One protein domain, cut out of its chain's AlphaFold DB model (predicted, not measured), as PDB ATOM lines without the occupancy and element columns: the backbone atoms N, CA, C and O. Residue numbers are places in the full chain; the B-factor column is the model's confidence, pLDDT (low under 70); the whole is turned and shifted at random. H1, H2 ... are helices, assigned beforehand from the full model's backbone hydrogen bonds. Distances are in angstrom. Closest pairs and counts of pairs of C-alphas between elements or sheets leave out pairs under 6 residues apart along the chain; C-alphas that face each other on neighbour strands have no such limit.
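Overview. This is residues 17 to 63 of the 153 residues of the protein "Hypothetical protein" of Strombidium rassoulzadegani (UniProt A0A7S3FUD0). A long helix, H1, and a shorter one, H2, form an open, flat V, meeting near the end of H1 and the beginning of H2 by way of a tight turn. Residues 17 to 35 of H1 and residues 51 to 63, which include most of H2 and the tail after it, stand free. The printed part has 47 residues with two named helices, H1 then H2, and no named strand; its class is all helix. It is loose, with a radius of gyration of the C-alphas of 13.7 A, and spans 40 by 31 by 7 A.

Along the chain. H1, residues 17 to 40, is 33.8 A long, beginning at C-alpha 17 (12.578, 23.817, 17.846). H2, residues 46 to 58, is 18.3 A long, ending at C-alpha 58 (-0.364, 43.665, 7.080).

Arrangement. H1 and H2 are close but not clearly touching; their closest C-alphas, those of Leu 40 and Ser 47, are 6.3 A apart. They run opposite ways at a shallow tilt of 31 degrees. In both helices every O i to N i+4 pair is within hydrogen-bond range.

Size, cuts and confidence. The farthest C-alphas, of Thr 17 and Pro 44, are 40.3 A apart. The printed part has no cut. Residue 37 and residues 39 to 63 have pLDDT under 70.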
ATOM      1  N   THR A  17      13.447  23.521  18.999       72.31
ATOM      2  CA  THR A  17      12.578  23.817  17.846       72.31
ATOM      3  C   THR A  17      11.935  25.198  17.962       72.31
ATOM      4  O   THR A  17      11.912  25.940  16.980       72.31
ATOM      5  N   LYS A  18      11.452  25.588  19.150       75.94
ATOM      6  CA  LYS A  18      10.901  26.935  19.391       75.94
ATOM      7  C   LYS A  18      11.960  28.020  19.199       75.94
ATOM      8  O   LYS A  18      11.701  29.018  18.532       75.94
ATOM      9  N   TRP A  19      13.157  27.803  19.737       83.00
ATOM     10  CA  TRP A  19      14.271  28.740  19.621       83.00
ATOM     11  C   TRP A  19      14.781  28.835  18.183       83.00
ATOM     12  O   TRP A  19      14.941  29.931  17.658       83.00
ATOM     13  N   LEU A  20      14.945  27.701  17.500       84.25
ATOM     14  CA  LEU A  20      15.365  27.656  16.102       84.25
ATOM     15  C   LEU A  20      14.332  28.320  15.189       84.25
ATOM     16  O   LEU A  20      14.707  29.099  14.323       84.25
ATOM     17  N   SER A  21      13.039  28.095  15.436       83.88
ATOM     18  CA  SER A  21      11.962  28.756  14.689       83.88
ATOM     19  C   SER A  21      11.987  30.269  14.890       83.88
ATOM     20  O   SER A  21      11.842  31.012  13.921       83.88
ATOM     21  N   PHE A  22      12.233  30.738  16.119       85.06
ATOM     22  CA  PHE A  22      12.435  32.162  16.389       85.06
ATOM     23  C   PHE A  22      13.609  32.715  15.577       85.06
ATOM     24  O   PHE A  22      13.438  33.708  14.876       85.06
ATOM     25  N   TRP A  23      14.765  32.048  15.596       91.75
ATOM     26  CA  TRP A  23      15.935  32.486  14.832       91.75
ATOM     27  C   TRP A  23      15.732  32.435  13.317       91.75
ATOM     28  O   TRP A  23      16.225  33.317  12.620       91.75
ATOM     29  N   THR A  24      14.981  31.466  12.788       89.38
ATOM     30  CA  THR A  24      14.638  31.405  11.359       89.38
ATOM     31  C   THR A  24      13.719  32.554  10.963       89.38
ATOM     32  O   THR A  24      13.994  33.245   9.986       89.38
ATOM     33  N   VAL A  25      12.657  32.808  11.731       88.50
ATOM     34  CA  VAL A  25      11.734  33.922  11.465       88.50
ATOM     35  C   VAL A  25      12.456  35.262  11.610       88.50
ATOM     36  O   VAL A  25      12.314  36.129  10.751       88.50
ATOM     37  N   PHE A  26      13.287  35.410  12.642       86.25
ATOM     38  CA  PHE A  26      14.114  36.592  12.858       86.25
ATOM     39  C   PHE A  26      15.123  36.796  11.720       86.25
ATOM     40  O   PHE A  26      15.261  37.905  11.219       86.25
ATOM     41  N   GLY A  27      15.772  35.732  11.243       90.75
ATOM     42  CA  GLY A  27      16.704  35.786  10.118       90.75
ATOM     43  C   GLY A  27      16.028  36.139   8.794       90.75
ATOM     44  O   GLY A  27      16.562  36.945   8.035       90.75
ATOM     45  N   ILE A  28      14.834  35.604   8.527       84.56
ATOM     46  CA  ILE A  28      14.033  35.972   7.350       84.56
ATOM     47  C   ILE A  28      13.621  37.441   7.441       84.56
ATOM     48  O   ILE A  28      13.797  38.177   6.475       84.56
ATOM     49  N   PHE A  29      13.149  37.890   8.606       82.25
ATOM     50  CA  PHE A  29      12.810  39.291   8.844       82.25
ATOM     51  C   PHE A  29      14.020  40.211   8.624       82.25
ATOM     52  O   PHE A  29      13.930  41.185   7.880       82.25
ATOM     53  N   GLN A  30      15.179  39.852   9.175       85.38
ATOM     54  CA  GLN A  30      16.413  40.621   9.043       85.38
ATOM     55  C   GLN A  30      16.951  40.625   7.605       85.38
ATOM     56  O   GLN A  30      17.433  41.648   7.128       85.38
ATOM     57  N   THR A  31      16.847  39.501   6.892       85.38
ATOM     58  CA  THR A  31      17.256  39.385   5.483       85.38
ATOM     59  C   THR A  31      16.359  40.229   4.599       85.38
ATOM     60  O   THR A  31      16.867  40.969   3.761       85.38
ATOM     61  N   ILE A  32      15.044  40.153   4.810       82.25
ATOM     62  CA  ILE A  32      14.070  40.996   4.124       82.25
ATOM     63  C   ILE A  32      14.461  42.454   4.352       82.25
ATOM     64  O   ILE A  32      14.708  43.131   3.364       82.25
ATOM     65  N   GLU A  33      14.658  42.891   5.599       77.56
ATOM     66  CA  GLU A  33      15.028  44.271   5.951       77.56
ATOM     67  C   GLU A  33      16.353  44.742   5.314       77.56
ATOM     68  O   GLU A  33      16.472  45.886   4.870       77.56
ATOM     69  N   LEU A  34      17.344  43.859   5.180       74.56
ATOM     70  CA  LEU A  34      18.625  44.185   4.543       74.56
ATOM     71  C   LEU A  34      18.540  44.224   3.010       74.56
ATOM     72  O   LEU A  34      19.042  45.162   2.388       74.56
ATOM     73  N   PHE A  35      17.875  43.248   2.386       75.50
ATOM     74  CA  PHE A  35      17.639  43.217   0.935       75.50
ATOM     75  C   PHE A  35      16.853  44.437   0.476       75.50
ATOM     76  O   PHE A  35      17.120  45.027  -0.564       75.50
ATOM     77  N   ILE A  36      15.901  44.831   1.303       73.31
ATOM     78  CA  ILE A  36      15.127  46.049   1.203       73.31
ATOM     79  C   ILE A  36      16.032  47.277   1.149       73.31
ATOM     80  O   ILE A  36      15.893  48.058   0.219       73.31
ATOM     81  N   GLY A  37      16.970  47.446   2.081       67.94
ATOM     82  CA  GLY A  37      17.882  48.592   2.075       67.94
ATOM     83  C   GLY A  37      18.788  48.602   0.841       67.94
ATOM     84  O   GLY A  37      18.988  49.644   0.220       67.94
ATOM     85  N   PHE A  38      19.266  47.422   0.442       72.81
ATOM     86  CA  PHE A  38      20.155  47.243  -0.704       72.81
ATOM     87  C   PHE A  38      19.463  47.515  -2.051       72.81
ATOM     88  O   PHE A  38      19.985  48.252  -2.883       72.81
ATOM     89  N   ILE A  39      18.257  46.980  -2.257       64.19
ATOM     90  CA  ILE A  39      17.465  47.172  -3.483       64.19
ATOM     91  C   ILE A  39      16.907  48.604  -3.558       64.19
ATOM     92  O   ILE A  39      16.816  49.169  -4.648       64.19
ATOM     93  N   LEU A  40      16.578  49.228  -2.416       58.16
ATOM     94  CA  LEU A  40      16.113  50.624  -2.361       58.16
ATOM     95  C   LEU A  40      17.182  51.634  -2.772       58.16
ATOM     96  O   LEU A  40      16.835  52.654  -3.364       58.16
ATOM     97  N   ALA A  41      18.463  51.364  -2.503       63.62
ATOM     98  CA  ALA A  41      19.550  52.243  -2.933       63.62
ATOM     99  C   ALA A  41      19.644  52.361  -4.466       63.62
ATOM    100  O   ALA A  41      20.201  53.330  -4.978       63.62
ATOM    101  N   PHE A  42      19.082  51.396  -5.200       62.94
ATOM    102  CA  PHE A  42      19.177  51.332  -6.653       62.94
ATOM    103  C   PHE A  42      18.058  52.100  -7.381       62.94
ATOM    104  O   PHE A  42      18.253  52.497  -8.528       62.94
ATOM    105  N   ILE A  43      16.891  52.342  -6.754       58.97
ATOM    106  CA  ILE A  43      15.740  53.010  -7.401       58.97
ATOM    107  C   ILE A  43      15.050  54.014  -6.444       58.97
ATOM    108  O   ILE A  43      14.308  53.604  -5.548       58.97
ATOM    109  N   PRO A  44      15.182  55.337  -6.674       59.25
ATOM    110  CA  PRO A  44      14.775  56.389  -5.729       59.25
ATOM    111  C   PRO A  44      13.257  56.543  -5.482       59.25
ATOM    112  O   PRO A  44      12.867  57.290  -4.590       59.25
ATOM    113  N   TYR A  45      12.384  55.840  -6.214       56.12
ATOM    114  CA  TYR A  45      10.915  55.923  -6.066       56.12
ATOM    115  C   TYR A  45      10.264  54.645  -5.490       56.12
ATOM    116  O   TYR A  45       9.048  54.590  -5.298       56.12
ATOM    117  N   TYR A  46      11.051  53.600  -5.199       55.28
ATOM    118  CA  TYR A  46      10.528  52.279  -4.811       55.28
ATOM    119  C   TYR A  46      10.161  52.172  -3.316       55.28
ATOM    120  O   TYR A  46       9.345  51.335  -2.924       55.28
ATOM    121  N   SER A  47      10.711  53.054  -2.474       56.97
ATOM    122  CA  SER A  47      10.502  53.059  -1.017       56.97
ATOM    123  C   SER A  47       9.036  53.269  -0.618       56.97
ATOM    124  O   SER A  47       8.538  52.588   0.276       56.97
ATOM    125  N   ILE A  48       8.321  54.163  -1.310       62.62
ATOM    126  CA  ILE A  48       6.905  54.466  -1.036       62.62
ATOM    127  C   ILE A  48       6.023  53.273  -1.416       62.62
ATOM    128  O   ILE A  48       5.190  52.840  -0.623       62.62
ATOM    129  N   ILE A  49       6.242  52.705  -2.607       60.62
ATOM    130  CA  ILE A  49       5.471  51.562  -3.117       60.62
ATOM    131  C   ILE A  49       5.611  50.371  -2.171       60.62
ATOM    132  O   ILE A  49       4.621  49.698  -1.890       60.62
ATOM    133  N   ARG A  50       6.808  50.141  -1.615       66.19
ATOM    134  CA  ARG A  50       7.022  49.018  -0.704       66.19
ATOM    135  C   ARG A  50       6.412  49.222   0.682       66.19
ATOM    136  O   ARG A  50       5.843  48.273   1.209       66.19
ATOM    137  N   ILE A  51       6.497  50.421   1.262       67.50
ATOM    138  CA  ILE A  51       5.855  50.712   2.559       67.50
ATOM    139  C   ILE A  51       4.338  50.598   2.422       67.50
ATOM    140  O   ILE A  51       3.699  49.941   3.240       67.50
ATOM    141  N   VAL A  52       3.776  51.160   1.351       66.50
ATOM    142  CA  VAL A  52       2.349  51.036   1.049       66.50
ATOM    143  C   VAL A  52       1.978  49.567   0.868       66.50
ATOM    144  O   VAL A  52       1.058  49.117   1.530       66.50
ATOM    145  N   PHE A  53       2.724  48.793   0.073       62.91
ATOM    146  CA  PHE A  53       2.473  47.361  -0.133       62.91
ATOM    147  C   PHE A  53       2.547  46.547   1.166       62.91
ATOM    148  O   PHE A  53       1.704  45.685   1.394       62.91
ATOM    149  N   PHE A  54       3.511  46.834   2.040       69.88
ATOM    150  CA  PHE A  54       3.705  46.110   3.294       69.88
ATOM    151  C   PHE A  54       2.620  46.436   4.328       69.88
ATOM    152  O   PHE A  54       2.022  45.527   4.896       69.88
ATOM    153  N   VAL A  55       2.298  47.722   4.511       68.50
ATOM    154  CA  VAL A  55       1.182  48.175   5.365       68.50
ATOM    155  C   VAL A  55      -0.148  47.624   4.851       68.50
ATOM    156  O   VAL A  55      -1.008  47.228   5.629       68.50
ATOM    157  N   TYR A  56      -0.292  47.535   3.537       61.06
ATOM    158  CA  TYR A  56      -1.478  47.026   2.870       61.06
ATOM    159  C   TYR A  56      -1.629  45.495   2.936       61.06
ATOM    160  O   TYR A  56      -2.753  45.001   2.971       61.06
ATOM    161  N   LEU A  57      -0.526  44.741   3.006       59.16
ATOM    162  CA  LEU A  57      -0.513  43.294   3.277       59.16
ATOM    163  C   LEU A  57      -0.728  42.973   4.756       59.16
ATOM    164  O   LEU A  57      -1.332  41.958   5.090       59.16
ATOM    165  N   MET A  58      -0.220  43.832   5.639       59.22
ATOM    166  CA  MET A  58      -0.364  43.665   7.080       59.22
ATOM    167  C   MET A  58      -1.723  44.146   7.595       59.22
ATOM    168  O   MET A  58      -2.066  43.831   8.725       59.22
ATOM    169  N   ALA A  59      -2.494  44.897   6.800       61.91
ATOM    170  CA  ALA A  59      -3.827  45.356   7.163       61.91
ATOM    171  C   ALA A  59      -4.839  44.193   7.071       61.91
ATOM    172  O   ALA A  59      -5.285  43.855   5.972       61.91
ATOM    173  N   PRO A  60      -5.279  43.598   8.202       50.69
ATOM    174  CA  PRO A  60      -6.212  42.470   8.194       50.69
ATOM    175  C   PRO A  60      -7.648  42.893   7.839       50.69
ATOM    176  O   PRO A  60      -8.538  42.050   7.787       50.69
ATOM    177  N   GLN A  61      -7.894  44.194   7.634       51.88
ATOM    178  CA  GLN A  61      -9.233  44.766   7.496       51.88
ATOM    179  C   GLN A  61      -9.581  45.252   6.079       51.88
ATOM    180  O   GLN A  61     -10.754  45.448   5.785       51.88
ATOM    181  N   THR A  62      -8.597  45.463   5.198       56.44
ATOM    182  CA  THR A  62      -8.815  46.148   3.908       56.44
ATOM    183  C   THR A  62      -8.849  45.233   2.690       56.44
ATOM    184  O   THR A  62      -8.807  45.740   1.571       56.44
ATOM    185  N   ASP A  63      -8.913  43.910   2.874       57.94
ATOM    186  CA  ASP A  63      -8.962  42.935   1.769       57.94
ATOM    187  C   ASP A  63      -7.924  43.264   0.676       57.94
ATOM    188  O   ASP A  63      -8.175  43.210  -0.532       57.94
TER     189      ASP A  63